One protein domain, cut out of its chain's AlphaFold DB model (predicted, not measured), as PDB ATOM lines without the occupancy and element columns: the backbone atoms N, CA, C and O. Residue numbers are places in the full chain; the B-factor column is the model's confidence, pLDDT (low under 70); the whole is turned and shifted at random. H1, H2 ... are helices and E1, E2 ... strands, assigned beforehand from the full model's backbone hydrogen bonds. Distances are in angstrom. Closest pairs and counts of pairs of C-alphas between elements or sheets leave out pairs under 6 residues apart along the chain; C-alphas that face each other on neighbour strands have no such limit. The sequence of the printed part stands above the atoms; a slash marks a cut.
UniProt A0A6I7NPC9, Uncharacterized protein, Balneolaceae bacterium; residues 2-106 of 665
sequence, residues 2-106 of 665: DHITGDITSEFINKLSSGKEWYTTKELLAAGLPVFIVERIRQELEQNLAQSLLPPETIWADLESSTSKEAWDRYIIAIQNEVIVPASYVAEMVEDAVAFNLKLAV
ATOM      1  N   ASP A   2     -40.051 -18.888  16.400       74.31
ATOM      2  CA  ASP A   2     -39.849 -17.423  16.353       74.31
ATOM      3  C   ASP A   2     -40.144 -16.680  17.678       74.31
ATOM      4  O   ASP A   2     -39.423 -15.770  18.076       74.31
ATOM      5  N   HIS A   3     -41.184 -17.088  18.417       79.31
ATOM      6  CA  HIS A   3     -41.460 -16.531  19.749       79.31
ATOM      7  C   HIS A   3     -40.400 -16.923  20.794       79.31
ATOM      8  O   HIS A   3     -39.988 -16.091  21.593       79.31
ATOM      9  N   ILE A   4     -39.917 -18.167  20.746       81.31
ATOM     10  CA  ILE A   4     -38.891 -18.696  21.658       81.31
ATOM     11  C   ILE A   4     -37.539 -18.024  21.377       81.31
ATOM     12  O   ILE A   4     -36.834 -17.657  22.312       81.31
ATOM     13  N   THR A   5     -37.184 -17.810  20.104       82.56
ATOM     14  CA  THR A   5     -35.951 -17.094  19.738       82.56
ATOM     15  C   THR A   5     -35.994 -15.641  20.203       82.56
ATOM     16  O   THR A   5     -35.007 -15.175  20.765       82.56
ATOM     17  N   GLY A   6     -37.130 -14.947  20.065       82.75
ATOM     18  CA  GLY A   6     -37.295 -13.574  20.561       82.75
ATOM     19  C   GLY A   6     -37.194 -13.450  22.089       82.75
ATOM     20  O   GLY A   6     -36.539 -12.530  22.591       82.75
ATOM     21  N   ASP A   7     -37.779 -14.391  22.837       85.94
ATOM     22  CA  ASP A   7     -37.698 -14.423  24.304       85.94
ATOM     23  C   ASP A   7     -36.255 -14.687  24.787       85.94
ATOM     24  O   ASP A   7     -35.735 -13.949  25.626       85.94
ATOM     25  N   ILE A   8     -35.567 -15.673  24.195       84.50
ATOM     26  CA  ILE A   8     -34.163 -16.007  24.502       84.50
ATOM     27  C   ILE A   8     -33.216 -14.854  24.134       84.50
ATOM     28  O   ILE A   8     -32.344 -14.475  24.919       84.50
ATOM     29  N   THR A   9     -33.412 -14.239  22.966       86.69
ATOM     30  CA  THR A   9     -32.641 -13.065  22.527       86.69
ATOM     31  C   THR A   9     -32.823 -11.907  23.508       86.69
ATOM     32  O   THR A   9     -31.850 -11.265  23.902       86.69
ATOM     33  N   SER A  10     -34.054 -11.677  23.975       86.25
ATOM     34  CA  SER A  10     -34.341 -10.669  24.998       86.25
ATOM     35  C   SER A  10     -33.611 -10.962  26.312       86.25
ATOM     36  O   SER A  10     -33.112 -10.035  26.950       86.25
ATOM     37  N   GLU A  11     -33.493 -12.228  26.722       87.88
ATOM     38  CA  GLU A  11     -32.711 -12.614  27.902       87.88
ATOM     39  C   GLU A  11     -31.216 -12.284  27.735       87.88
ATOM     40  O   GLU A  11     -30.632 -11.654  28.619       87.88
ATOM     41  N   PHE A  12     -30.608 -12.630  26.594       86.88
ATOM     42  CA  PHE A  12     -29.203 -12.303  26.316       86.88
ATOM     43  C   PHE A  12     -28.954 -10.791  26.227       86.88
ATOM     44  O   PHE A  12     -28.001 -10.296  26.828       86.88
ATOM     45  N   ILE A  13     -29.832 -10.028  25.566       88.44
ATOM     46  CA  ILE A  13     -29.725  -8.560  25.500       88.44
ATOM     47  C   ILE A  13     -29.810  -7.938  26.902       88.44
ATOM     48  O   ILE A  13     -29.066  -7.006  27.201       88.44
ATOM     49  N   ASN A  14     -30.664  -8.463  27.787       89.12
ATOM     50  CA  ASN A  14     -30.787  -7.969  29.162       89.12
ATOM     51  C   ASN A  14     -29.552  -8.260  30.040       89.12
ATOM     52  O   ASN A  14     -29.361  -7.571  31.044       89.12
ATOM     53  N   LYS A  15     -28.713  -9.245  29.680       87.00
ATOM     54  CA  LYS A  15     -27.424  -9.518  30.349       87.00
ATOM     55  C   LYS A  15     -26.310  -8.563  29.899       87.00
ATOM     56  O   LYS A  15     -25.329  -8.389  30.620       87.00
ATOM     57  N   LEU A  16     -26.453  -7.913  28.741       87.75
ATOM     58  CA  LEU A  16     -25.469  -6.956  28.232       87.75
ATOM     59  C   LEU A  16     -25.530  -5.613  28.978       87.75
ATOM     60  O   LEU A  16     -26.590  -5.093  29.331       87.75
ATOM     61  N   SER A  17     -24.361  -5.006  29.190       80.56
ATOM     62  CA  SER A  17     -24.234  -3.736  29.908       80.56
ATOM     63  C   SER A  17     -24.840  -2.569  29.116       80.56
ATOM     64  O   SER A  17     -24.182  -1.994  28.245       80.56
ATOM     65  N   SER A  18     -26.080  -2.190  29.439       78.00
ATOM     66  CA  SER A  18     -26.779  -1.087  28.766       78.00
ATOM     67  C   SER A  18     -25.965   0.221  28.767       78.00
ATOM     68  O   SER A  18     -25.449   0.638  29.805       78.00
ATOM     69  N   GLY A  19     -25.875   0.879  27.605       76.94
ATOM     70  CA  GLY A  19     -25.220   2.184  27.441       76.94
ATOM     71  C   GLY A  19     -23.865   2.192  26.720       76.94
ATOM     72  O   GLY A  19     -23.310   3.274  26.545       76.94
ATOM     73  N   LYS A  20     -23.334   1.043  26.276       87.38
ATOM     74  CA  LYS A  20     -22.171   0.995  25.367       87.38
ATOM     75  C   LYS A  20     -22.574   1.268  23.913       87.38
ATOM     76  O   LYS A  20     -23.679   0.920  23.503       87.38
ATOM     77  N   GLU A  21     -21.666   1.859  23.134       90.00
ATOM     78  CA  GLU A  21     -21.843   2.099  21.689       90.00
ATOM     79  C   GLU A  21     -21.475   0.878  20.829       90.00
ATOM     80  O   GLU A  21     -21.978   0.728  19.715       90.00
ATOM     81  N   TRP A  22     -20.624  -0.008  21.348       92.00
ATOM     82  CA  TRP A  22     -20.159  -1.233  20.701       92.00
ATOM     83  C   TRP A  22     -19.781  -2.291  21.745       92.00
ATOM     84  O   TRP A  22     -19.611  -1.972  22.924       92.00
ATOM     85  N   TYR A  23     -19.663  -3.542  21.298       91.94
ATOM     86  CA  TYR A  23     -19.282  -4.700  22.108       91.94
ATOM     87  C   TYR A  23     -18.249  -5.548  21.360       91.94
ATOM     88  O   TYR A  23     -18.354  -5.739  20.149       91.94
ATOM     89  N   THR A  24     -17.270  -6.077  22.083       91.31
ATOM     90  CA  THR A  24     -16.304  -7.070  21.584       91.31
ATOM     91  C   THR A  24     -16.797  -8.496  21.822       91.31
ATOM     92  O   THR A  24     -17.593  -8.748  22.728       91.31
ATOM     93  N   THR A  25     -16.272  -9.465  21.069       89.12
ATOM     94  CA  THR A  25     -16.539 -10.904  21.275       89.12
ATOM     95  C   THR A  25     -16.264 -11.350  22.718       89.12
ATOM     96  O   THR A  25     -17.070 -12.067  23.309       89.12
ATOM     97  N   LYS A  26     -15.184 -10.847  23.332       90.38
ATOM     98  CA  LYS A  26     -14.832 -11.093  24.742       90.38
ATOM     99  C   LYS A  26     -15.902 -10.591  25.717       90.38
ATOM    100  O   LYS A  26     -16.197 -11.263  26.699       90.38
ATOM    101  N   GLU A  27     -16.516  -9.439  25.447       91.25
ATOM    102  CA  GLU A  27     -17.601  -8.898  26.276       91.25
ATOM    103  C   GLU A  27     -18.922  -9.650  26.089       91.25
ATOM    104  O   GLU A  27     -19.679  -9.777  27.049       91.25
ATOM    105  N   LEU A  28     -19.192 -10.181  24.890       90.25
ATOM    106  CA  LEU A  28     -20.343 -11.058  24.651       90.25
ATOM    107  C   LEU A  28     -20.207 -12.372  25.440       90.25
ATOM    108  O   LEU A  28     -21.153 -12.781  26.111       90.25
ATOM    109  N   LEU A  29     -19.018 -12.988  25.440       90.69
ATOM    110  CA  LEU A  29     -18.723 -14.165  26.270       90.69
ATOM    111  C   LEU A  29     -18.848 -13.849  27.769       90.69
ATOM    112  O   LEU A  29     -19.510 -14.583  28.498       90.69
ATOM    113  N   ALA A  30     -18.288 -12.724  28.226       91.81
ATOM    114  CA  ALA A  30     -18.373 -12.295  29.626       91.81
ATOM    115  C   ALA A  30     -19.811 -11.978  30.094       91.81
ATOM    116  O   ALA A  30     -20.094 -12.035  31.288       91.81
ATOM    117  N   ALA A  31     -20.732 -11.676  29.172       90.00
ATOM    118  CA  ALA A  31     -22.162 -11.529  29.454       90.00
ATOM    119  C   ALA A  31     -22.926 -12.871  29.516       90.00
ATOM    120  O   ALA A  31     -24.142 -12.881  29.719       90.00
ATOM    121  N   GLY A  32     -22.235 -14.004  29.349       89.94
ATOM    122  CA  GLY A  32     -22.815 -15.344  29.428       89.94
ATOM    123  C   GLY A  32     -23.509 -15.813  28.148       89.94
ATOM    124  O   GLY A  32     -24.400 -16.660  28.227       89.94
ATOM    125  N   LEU A  33     -23.145 -15.277  26.975       92.19
ATOM    126  CA  LEU A  33     -23.571 -15.860  25.698       92.19
ATOM    127  C   LEU A  33     -22.757 -17.144  25.419       92.19
ATOM    128  O   LEU A  33     -21.536 -17.127  25.591       92.19
ATOM    129  N   PRO A  34     -23.382 -18.244  24.951       93.50
ATOM    130  CA  PRO A  34     -22.658 -19.467  24.613       93.50
ATOM    131  C   PRO A  34     -21.610 -19.250  23.515       93.50
ATOM    132  O   PRO A  34     -21.844 -18.505  22.562       93.50
ATOM    133  N   VAL A  35     -20.482 -19.964  23.605       92.75
ATOM    134  CA  VAL A  35     -19.329 -19.806  22.693       92.75
ATOM    135  C   VAL A  35     -19.733 -19.910  21.220       92.75
ATOM    136  O   VAL A  35     -19.364 -19.054  20.425       92.75
ATOM    137  N   PHE A  36     -20.564 -20.890  20.856       92.12
ATOM    138  CA  PHE A  36     -21.035 -21.086  19.478       92.12
ATOM    139  C   PHE A  36     -21.992 -19.982  18.975       92.12
ATOM    140  O   PHE A  36     -22.108 -19.787  17.767       92.12
ATOM    141  N   ILE A  37     -22.653 -19.227  19.863       93.31
ATOM    142  CA  ILE A  37     -23.425 -18.031  19.478       93.31
ATOM    143  C   ILE A  37     -22.468 -16.885  19.152       93.31
ATOM    144  O   ILE A  37     -22.596 -16.262  18.100       93.31
ATOM    145  N   VAL A  38     -21.475 -16.633  20.012       93.06
ATOM    146  CA  VAL A  38     -20.477 -15.574  19.782       93.06
ATOM    147  C   VAL A  38     -19.627 -15.871  18.546       93.06
ATOM    148  O   VAL A  38     -19.371 -14.974  17.747       93.06
ATOM    149  N   GLU A  39     -19.257 -17.131  18.338       91.44
ATOM    150  CA  GLU A  39     -18.521 -17.577  17.157       91.44
ATOM    151  C   GLU A  39     -19.360 -17.455  15.877       91.44
ATOM    152  O   GLU A  39     -18.857 -17.008  14.848       91.44
ATOM    153  N   ARG A  40     -20.671 -17.735  15.934       92.75
ATOM    154  CA  ARG A  40     -21.578 -17.475  14.805       92.75
ATOM    155  C   ARG A  40     -21.655 -15.982  14.467       92.75
ATOM    156  O   ARG A  40     -21.597 -15.627  13.293       92.75
ATOM    157  N   ILE A  41     -21.750 -15.123  15.484       92.12
ATOM    158  CA  ILE A  41     -21.722 -13.661  15.325       92.12
ATOM    159  C   ILE A  41     -20.388 -13.220  14.698       92.12
ATOM    160  O   ILE A  41     -20.393 -12.405  13.777       92.12
ATOM    161  N   ARG A  42     -19.254 -13.802  15.120       91.25
ATOM    162  CA  ARG A  42     -17.930 -13.552  14.525       91.25
ATOM    163  C   ARG A  42     -17.896 -13.914  13.039       91.25
ATOM    164  O   ARG A  42     -17.571 -13.049  12.232       91.25
ATOM    165  N   GLN A  43     -18.304 -15.130  12.667       89.81
ATOM    166  CA  GLN A  43     -18.357 -15.565  11.263       89.81
ATOM    167  C   GLN A  43     -19.202 -14.629  10.385       89.81
ATOM    168  O   GLN A  43     -18.863 -14.365   9.232       89.81
ATOM    169  N   GLU A  44     -20.313 -14.119  10.913       88.81
ATOM    170  CA  GLU A  44     -21.193 -13.213  10.176       88.81
ATOM    171  C   GLU A  44     -20.597 -11.809  10.014       88.81
ATOM    172  O   GLU A  44     -20.651 -11.229   8.928       88.81
ATOM    173  N   LEU A  45     -19.951 -11.283  11.059       89.31
ATOM    174  CA  LEU A  45     -19.189 -10.036  10.979       89.31
ATOM    175  C   LEU A  45     -18.036 -10.153   9.984       89.31
ATOM    176  O   LEU A  45     -17.841  -9.239   9.193       89.31
ATOM    177  N   GLU A  46     -17.311 -11.270   9.973       87.19
ATOM    178  CA  GLU A  46     -16.225 -11.526   9.023       87.19
ATOM    179  C   GLU A  46     -16.726 -11.569   7.576       87.19
ATOM    180  O   GLU A  46     -16.090 -10.991   6.695       87.19
ATOM    181  N   GLN A  47     -17.896 -12.168   7.326       84.81
ATOM    182  CA  GLN A  47     -18.535 -12.158   6.006       84.81
ATOM    183  C   GLN A  47     -18.975 -10.746   5.589       84.81
ATOM    184  O   GLN A  47     -18.710 -10.330   4.459       84.81
ATOM    185  N   ASN A  48     -19.587  -9.981   6.495       86.12
ATOM    186  CA  ASN A  48     -19.991  -8.592   6.248       86.12
ATOM    187  C   ASN A  48     -18.777  -7.658   6.049       86.12
ATOM    188  O   ASN A  48     -18.808  -6.738   5.226       86.12
ATOM    189  N   LEU A  49     -17.679  -7.916   6.760       86.25
ATOM    190  CA  LEU A  49     -16.415  -7.193   6.650       86.25
ATOM    191  C   LEU A  49     -15.716  -7.496   5.320       86.25
ATOM    192  O   LEU A  49     -15.350  -6.572   4.599       86.25
ATOM    193  N   ALA A  50     -15.614  -8.770   4.936       81.44
ATOM    194  CA  ALA A  50     -15.051  -9.184   3.651       81.44
ATOM    195  C   ALA A  50     -15.847  -8.638   2.447       81.44
ATOM    196  O   ALA A  50     -15.264  -8.316   1.416       81.44
ATOM    197  N   GLN A  51     -17.170  -8.483   2.576       81.31
ATOM    198  CA  GLN A  51     -18.010  -7.871   1.536       81.31
ATOM    199  C   GLN A  51     -17.893  -6.338   1.462       81.31
ATOM    200  O   GLN A  51     -18.164  -5.760   0.409       81.31
ATOM    201  N   SER A  52     -17.518  -5.669   2.557       84.81
ATOM    202  CA  SER A  52     -17.429  -4.202   2.624       84.81
ATOM    203  C   SER A  52     -16.014  -3.655   2.405       84.81
ATOM    204  O   SER A  52     -15.866  -2.540   1.897       84.81
ATOM    205  N   LEU A  53     -14.972  -4.431   2.721       85.31
ATOM    206  CA  LEU A  53     -13.572  -4.075   2.486       85.31
ATOM    207  C   LEU A  53     -13.110  -4.488   1.084       85.31
ATOM    208  O   LEU A  53     -12.507  -5.540   0.881       85.31
ATOM    209  N   LEU A  54     -13.334  -3.606   0.111       83.31
ATOM    210  CA  LEU A  54     -12.690  -3.705  -1.200       83.31
ATOM    211  C   LEU A  54     -11.281  -3.080  -1.162       83.31
ATOM    212  O   LEU A  54     -11.112  -2.014  -0.560       83.31
ATOM    213  N   PRO A  55     -10.276  -3.680  -1.832       82.56
ATOM    214  CA  PRO A  55      -8.959  -3.068  -1.966       82.56
ATOM    215  C   PRO A  55      -9.071  -1.723  -2.713       82.56
ATOM    216  O   PRO A  55      -9.803  -1.621  -3.702       82.56
ATOM    217  N   PRO A  56      -8.377  -0.663  -2.259       84.81
ATOM    218  CA  PRO A  56      -8.596   0.691  -2.761       84.81
ATOM    219  C   PRO A  56      -8.023   0.881  -4.171       84.81
ATOM    220  O   PRO A  56      -6.808   0.963  -4.335       84.81
ATOM    221  N   GLU A  57      -8.880   1.023  -5.189       85.31
ATOM    222  CA  GLU A  57      -8.443   1.239  -6.577       85.31
ATOM    223  C   GLU A  57      -7.437   2.404  -6.698       85.31
ATOM    224  O   GLU A  57      -7.748   3.565  -6.419       85.31
ATOM    225  N   THR A  58      -6.217   2.107  -7.157       87.19
ATOM    226  CA  THR A  58      -5.171   3.110  -7.381       87.19
ATOM    227  C   THR A  58      -4.384   2.831  -8.654       87.19
ATOM    228  O   THR A  58      -4.057   1.697  -8.980       87.19
ATOM    229  N   ILE A  59      -4.051   3.902  -9.375       90.38
ATOM    230  CA  ILE A  59      -3.191   3.867 -10.569       90.38
ATOM    231  C   ILE A  59      -1.699   4.036 -10.237       90.38
ATOM    232  O   ILE A  59      -0.865   4.021 -11.140       90.38
ATOM    233  N   TRP A  60      -1.365   4.260  -8.960       90.62
ATOM    234  CA  TRP A  60      -0.006   4.571  -8.499       90.62
ATOM    235  C   TRP A  60       0.728   3.374  -7.880       90.62
ATOM    236  O   TRP A  60       1.939   3.455  -7.683       90.62
ATOM    237  N   ALA A  61       0.019   2.285  -7.577       87.00
ATOM    238  CA  ALA A  61       0.575   1.060  -7.010       87.00
ATOM    239  C   ALA A  61      -0.047  -0.168  -7.688       87.00
ATOM    240  O   ALA A  61      -1.223  -0.148  -8.048       87.00
ATOM    241  N   ASP A  62       0.742  -1.228  -7.853       88.12
ATOM    242  CA  ASP A  62       0.281  -2.497  -8.417       88.12
ATOM    243  C   ASP A  62      -0.277  -3.405  -7.312       88.12
ATOM    244  O   ASP A  62       0.451  -4.187  -6.700       88.12
ATOM    245  N   LEU A  63      -1.584  -3.284  -7.065       85.94
ATOM    246  CA  LEU A  63      -2.309  -4.111  -6.096       85.94
ATOM    247  C   LEU A  63      -2.477  -5.573  -6.540       85.94
ATOM    248  O   LEU A  63      -2.820  -6.419  -5.720       85.94
ATOM    249  N   GLU A  64      -2.232  -5.890  -7.814       88.81
ATOM    250  CA  GLU A  64      -2.320  -7.262  -8.317       88.81
ATOM    251  C   GLU A  64      -1.057  -8.082  -8.017       88.81
ATOM    252  O   GLU A  64      -1.094  -9.317  -8.101       88.81
ATOM    253  N   SER A  65       0.038  -7.412  -7.639       92.31
ATOM    254  CA  SER A  65       1.291  -8.037  -7.214       92.31
ATOM    255  C   SER A  65       1.113  -8.891  -5.949       92.31
ATOM    256  O   SER A  65       0.327  -8.559  -5.059       92.31
ATOM    257  N   SER A  66       1.855 -10.003  -5.847       92.25
ATOM    258  CA  SER A  66       1.730 -10.942  -4.720       92.25
ATOM    259  C   SER A  66       2.007 -10.275  -3.374       92.25
ATOM    260  O   SER A  66       1.247 -10.460  -2.434       92.25
ATOM    261  N   THR A  67       3.018  -9.406  -3.305       93.50
ATOM    262  CA  THR A  67       3.369  -8.669  -2.085       93.50
ATOM    263  C   THR A  67       2.281  -7.688  -1.647       93.50
ATOM    264  O   THR A  67       2.089  -7.498  -0.447       93.50
ATOM    265  N   SER A  68       1.548  -7.066  -2.580       89.62
ATOM    266  CA  SER A  68       0.391  -6.228  -2.240       89.62
ATOM    267  C   SER A  68      -0.807  -7.051  -1.777       89.62
ATOM    268  O   SER A  68      -1.478  -6.627  -0.839       89.62
ATOM    269  N   LYS A  69      -1.040  -8.228  -2.371       89.19
ATOM    270  CA  LYS A  69      -2.084  -9.165  -1.932       89.19
ATOM    271  C   LYS A  69      -1.803  -9.709  -0.539       89.19
ATOM    272  O   LYS A  69      -2.606  -9.483   0.347       89.19
ATOM    273  N   GLU A  70      -0.613 -10.248  -0.291       92.25
ATOM    274  CA  GLU A  70      -0.212 -10.708   1.045       92.25
ATOM    275  C   GLU A  70      -0.307  -9.604   2.111       92.25
ATOM    276  O   GLU A  70      -0.689  -9.870   3.247       92.25
ATOM    277  N   ALA A  71       0.061  -8.361   1.776       92.06
ATOM    278  CA  ALA A  71      -0.067  -7.235   2.699       92.06
ATOM    279  C   ALA A  71      -1.536  -6.862   2.963       92.06
ATOM    280  O   ALA A  71      -1.875  -6.486   4.086       92.06
ATOM    281  N   TRP A  72      -2.403  -6.984   1.953       89.94
ATOM    282  CA  TRP A  72      -3.846  -6.810   2.094       89.94
ATOM    283  C   TRP A  72      -4.471  -7.939   2.920       89.94
ATOM    284  O   TRP A  72      -5.198  -7.654   3.863       89.94
ATOM    285  N   ASP A  73      -4.119  -9.196   2.661       87.81
ATOM    286  CA  ASP A  73      -4.627 -10.359   3.394       87.81
ATOM    287  C   ASP A  73      -4.230 -10.289   4.879       87.81
ATOM    288  O   ASP A  73      -5.074 -10.452   5.758       87.81
ATOM    289  N   ARG A  74      -2.977  -9.912   5.185       90.81
ATOM    290  CA  ARG A  74      -2.530  -9.626   6.564       90.81
ATOM    291  C   ARG A  74      -3.317  -8.483   7.215       90.81
ATOM    292  O   ARG A  74      -3.581  -8.540   8.413       90.81
ATOM    293  N   TYR A  75      -3.689  -7.453   6.453       89.88
ATOM    294  CA  TYR A  75      -4.515  -6.343   6.938       89.88
ATOM    295  C   TYR A  75      -5.964  -6.777   7.208       89.88
ATOM    296  O   TYR A  75      -6.514  -6.403   8.243       89.88
ATOM    297  N   ILE A  76      -6.552  -7.616   6.350       86.88
ATOM    298  CA  ILE A  76      -7.870  -8.222   6.582       86.88
ATOM    299  C   ILE A  76      -7.845  -9.081   7.851       86.88
ATOM    300  O   ILE A  76      -8.663  -8.844   8.734       86.88
ATOM    301  N   ILE A  77      -6.872  -9.987   8.001       86.56
ATOM    302  CA  ILE A  77      -6.718 -10.833   9.201       86.56
ATOM    303  C   ILE A  77      -6.559  -9.973  10.467       86.56
ATOM    304  O   ILE A  77      -7.214 -10.220  11.479       86.56
ATOM    305  N   ALA A  78      -5.734  -8.922  10.414       89.00
ATOM    306  CA  ALA A  78      -5.554  -8.006  11.539       89.00
ATOM    307  C   ALA A  78      -6.856  -7.283  11.929       89.00
ATOM    308  O   ALA A  78      -7.100  -7.085  13.117       89.00
ATOM    309  N   ILE A  79      -7.708  -6.922  10.962       87.38
ATOM    310  CA  ILE A  79      -9.020  -6.326  11.247       87.38
ATOM    311  C   ILE A  79     -10.016  -7.366  11.763       87.38
ATOM    312  O   ILE A  79     -10.769  -7.047  12.676       87.38
ATOM    313  N   GLN A  80     -10.025  -8.589  11.223       84.38
ATOM    314  CA  GLN A  80     -10.914  -9.668  11.678       84.38
ATOM    315  C   GLN A  80     -10.731  -9.959  13.179       84.38
ATOM    316  O   GLN A  80     -11.712 -10.165  13.892       84.38
ATOM    317  N   ASN A  81      -9.499  -9.850  13.685       83.19
ATOM    318  CA  ASN A  81      -9.188  -9.973  15.114       83.19
ATOM    319  C   ASN A  81      -9.687  -8.793  15.979       83.19
ATOM    320  O   ASN A  81      -9.902  -8.968  17.177       83.19
ATOM    321  N   GLU A  82      -9.894  -7.612  15.389       85.88
ATOM    322  CA  GLU A  82     -10.341  -6.369  16.049       85.88
ATOM    323  C   GLU A  82     -11.818  -6.035  15.731       85.88
ATOM    324  O   GLU A  82     -12.265  -4.888  15.815       85.88
ATOM    325  N   VAL A  83     -12.598  -7.046  15.335       86.12
ATOM    326  CA  VAL A  83     -14.022  -6.913  15.004       86.12
ATOM    327  C   VAL A  83     -14.857  -6.529  16.235       86.12
ATOM    328  O   VAL A  83     -14.812  -7.170  17.286       86.12
ATOM    329  N   ILE A  84     -15.698  -5.505  16.059       90.56
ATOM    330  CA  ILE A  84     -16.650  -5.006  17.059       90.56
ATOM    331  C   ILE A  84     -18.087  -5.061  16.530       90.56
ATOM    332  O   ILE A  84     -18.335  -4.825  15.348       90.56
ATOM    333  N   VAL A  85     -19.047  -5.306  17.423       90.38
ATOM    334  CA  VAL A  85     -20.486  -5.258  17.121       90.38
ATOM    335  C   VAL A  85     -21.045  -3.899  17.547       90.38
ATOM    336  O   VAL A  85     -21.056  -3.611  18.747       90.38
ATOM    337  N   PRO A  86     -21.530  -3.044  16.628       91.12
ATOM    338  CA  PRO A  86     -22.166  -1.785  17.005       91.12
ATOM    339  C   PRO A  86     -23.484  -2.050  17.738       91.12
ATOM    340  O   PRO A  86     -24.285  -2.877  17.304       91.12
ATOM    341  N   ALA A  87     -23.756  -1.311  18.815       89.31
ATOM    342  CA  ALA A  87     -24.902  -1.542  19.701       89.31
ATOM    343  C   ALA A  87     -26.276  -1.486  19.002       89.31
ATOM    344  O   ALA A  87     -27.240  -2.052  19.511       89.31
ATOM    345  N   SER A  88     -26.374  -0.837  17.837       90.06
ATOM    346  CA  SER A  88     -27.578  -0.825  16.999       90.06
ATOM    347  C   SER A  88     -27.896  -2.167  16.335       90.06
ATOM    348  O   SER A  88     -29.060  -2.412  16.049       90.06
ATOM    349  N   TYR A  89     -26.883  -3.004  16.086       90.25
ATOM    350  CA  TYR A  89     -27.004  -4.278  15.366       90.25
ATOM    351  C   TYR A  89     -26.910  -5.505  16.280       90.25
ATOM    352  O   TYR A  89     -27.339  -6.579  15.882       90.25
ATOM    353  N   VAL A  90     -26.412  -5.361  17.518       91.44
ATOM    354  CA  VAL A  90     -26.269  -6.484  18.472       91.44
ATOM    355  C   VAL A  90     -27.553  -7.300  18.616       91.44
ATOM    356  O   VAL A  90     -27.484  -8.519  18.640       91.44
ATOM    357  N   ALA A  91     -28.714  -6.645  18.711       91.19
ATOM    358  CA  ALA A  91     -29.982  -7.347  18.894       91.19
ATOM    359  C   ALA A  91     -30.324  -8.254  17.698       91.19
ATOM    360  O   ALA A  91     -30.642  -9.418  17.901       91.19
ATOM    361  N   GLU A  92     -30.188  -7.727  16.479       91.94
ATOM    362  CA  GLU A  92     -30.430  -8.433  15.212       91.94
ATOM    363  C   GLU A  92     -29.436  -9.593  15.039       91.94
ATOM    364  O   GLU A  92     -29.845 -10.736  14.865       91.94
ATOM    365  N   MET A  93     -28.135  -9.342  15.235       91.69
ATOM    366  CA  MET A  93     -27.101 -10.376  15.090       91.69
ATOM    367  C   MET A  93     -27.187 -11.480  16.157       91.69
ATOM    368  O   MET A  93     -26.873 -12.634  15.871       91.69
ATOM    369  N   VAL A  94     -27.605 -11.159  17.388       92.50
ATOM    370  CA  VAL A  94     -27.873 -12.179  18.418       92.50
ATOM    371  C   VAL A  94     -29.138 -12.966  18.074       92.50
ATOM    372  O   VAL A  94     -29.120 -14.184  18.230       92.50
ATOM    373  N   GLU A  95     -30.197 -12.322  17.574       93.25
ATOM    374  CA  GLU A  95     -31.431 -13.002  17.156       93.25
ATOM    375  C   GLU A  95     -31.167 -13.997  16.020       93.25
ATOM    376  O   GLU A  95     -31.517 -15.172  16.144       93.25
ATOM    377  N   ASP A  96     -30.465 -13.568  14.967       92.56
ATOM    378  CA  ASP A  96     -30.103 -14.411  13.826       92.56
ATOM    379  C   ASP A  96     -29.156 -15.551  14.236       92.56
ATOM    380  O   ASP A  96     -29.369 -16.712  13.864       92.56
ATOM    381  N   ALA A  97     -28.149 -15.276  15.075       93.50
ATOM    382  CA  ALA A  97     -27.244 -16.307  15.581       93.50
ATOM    383  C   ALA A  97     -27.949 -17.329  16.489       93.50
ATOM    384  O   ALA A  97     -27.654 -18.527  16.404       93.50
ATOM    385  N   VAL A  98     -28.889 -16.891  17.335       93.25
ATOM    386  CA  VAL A  98     -29.721 -17.769  18.172       93.25
ATOM    387  C   VAL A  98     -30.669 -18.590  17.304       93.25
ATOM    388  O   VAL A  98     -30.718 -19.807  17.468       93.25
ATOM    389  N   ALA A  99     -31.375 -17.982  16.349       93.06
ATOM    390  CA  ALA A  99     -32.302 -18.682  15.463       93.06
ATOM    391  C   ALA A  99     -31.594 -19.746  14.604       93.06
ATOM    392  O   ALA A  99     -32.066 -20.883  14.511       93.06
ATOM    393  N   PHE A 100     -30.430 -19.410  14.038       92.69
ATOM    394  CA  PHE A 100     -29.605 -20.324  13.247       92.69
ATOM    395  C   PHE A 100     -29.116 -21.525  14.071       92.69
ATOM    396  O   PHE A 100     -29.349 -22.678  13.697       92.69
ATOM    397  N   ASN A 101     -28.483 -21.275  15.223       92.88
ATOM    398  CA  ASN A 101     -27.947 -22.348  16.062       92.88
ATOM    399  C   ASN A 101     -29.049 -23.168  16.743       92.88
ATOM    400  O   ASN A 101     -28.902 -24.380  16.870       92.88
ATOM    401  N   LEU A 102     -30.178 -22.558  17.125       93.00
ATOM    402  CA  LEU A 102     -31.319 -23.289  17.680       93.00
ATOM    403  C   LEU A 102     -31.922 -24.235  16.635       93.00
ATOM    404  O   LEU A 102     -32.247 -25.372  16.964       93.00
ATOM    405  N   LYS A 103     -32.014 -23.822  15.364       93.50
ATOM    406  CA  LYS A 103     -32.456 -24.701  14.270       93.50
ATOM    407  C   LYS A 103     -31.499 -25.886  14.060       93.50
ATOM    408  O   LYS A 103     -31.968 -27.014  13.926       93.50
ATOM    409  N   LEU A 104     -30.182 -25.655  14.100       93.75
ATOM    410  CA  LEU A 104     -29.152 -26.711  14.048       93.75
ATOM    411  C   LEU A 104     -29.170 -27.657  15.261       93.75
ATOM    412  O   LEU A 104     -28.907 -28.852  15.118       93.75
ATOM    413  N   ALA A 105     -29.472 -27.132  16.447       93.06
ATOM    414  CA  ALA A 105     -29.563 -27.917  17.671       93.06
ATOM    415  C   ALA A 105     -30.840 -28.775  17.707       93.06
ATOM    416  O   ALA A 105     -30.783 -29.926  18.122       93.06
ATOM    417  N   VAL A 106     -31.975 -28.230  17.249       94.06
ATOM    418  CA  VAL A 106     -33.306 -28.859  17.335       94.06
ATOM    419  C   VAL A 106     -33.622 -29.772  16.146       94.06
ATOM    420  O   VAL A 106     -34.311 -30.764  16.326       94.06
TER     421      VAL A 106
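Overview. This is residues 2 to 106 of the 665 residues of an uncharacterized protein of Balneolaceae bacterium (UniProt A0A6I7NPC9). A cluster of crossed helices has a long arm reaching out from it: H3 runs from the cluster toward the arm, H5 crosses it near its first residues, H1 packs on the other side of H5, and short H2 is beside H3's first half. H4 and the loop of residues 53 to 65 make the arm, with residues 56 to 62 sticking out, and H4 meets H3 only with its last residues; the tiny two-stranded sheet E1 - E2, antiparallel, is near the middle of the whole. The printed part has 105 residues with five named helices and two named strands, in the order H1 E1 H2 H3 H4 E2 H5, and its class is mostly helix. It is loose, with a radius of gyration of the C-alphas of 17.1 A, and elongated, spanning 53 by 32 by 19 A.

Arrangement. Strands E1, residues 22 to 24, and E2, residues 84 to 86, are antiparallel neighbours at 153 degrees, with N 23 and O 85 at 2.9 A and N 85 and O 23 at 2.8 A, within hydrogen-bond range. H3, residues 35 to 52, is the hub, touching three other helices. With residues 35 to 42 alone it touches H2, residues 25 to 30, at a shallow tilt of 20 degrees, opposite ways, a helical hairpin; the closest C-alphas, of Thr 25 and Val 38, are 6.3 A apart. With residues 36 to 41 alone H3 touches H5, residues 90 to 106, at a steep tilt of 58 degrees; the closest C-alphas, of Ile 37 and Ala 97, are 5.7 A apart. H5 touches H1, residues 2 to 15, at a steep tilt of 53 degrees, with the C-alphas of Thr 9 and Glu 95 closest at 5.5 A. H3 and H4, residues 66 to 80, form a helical hairpin at a steep tilt of 42 degrees and only just touch, with 3 pairs of C-alphas within 8 A, the closest those of Glu 46 and Gln 80 at 6.2 A. H1 and H3 are apart, as are H4 and H5. In each of the five helices every O i to N i+4 pair is within hydrogen-bond range.

Along the chain. E1 measures 7.1 A from first to last C-alpha, E2 6.4 A and H2 8.7 A. H3 is the longest helix, 25.5 A, from C-alpha 35 at (-19.329, -19.806, 22.693) to C-alpha 52 at (-17.429, -4.202, 2.624). H4 measures 20.7 A and H1 20.3 A, with C-alpha 2 at (-39.849, -17.423, 16.353). H5 measures 23.5 A and ends with C-alpha 106 at (-33.306, -28.859, 17.335).

Size, cuts and confidence. The two C-alphas farthest apart, of Ile 4 and Trp 60, are 54.4 A apart. The printed part has no cut. The link from H3 to H4 is long, with 13 residues; the link from H1 to E1 is short, and the other links are tight. The mean pLDDT of the printed part is 88.7, and no printed residue is under 70.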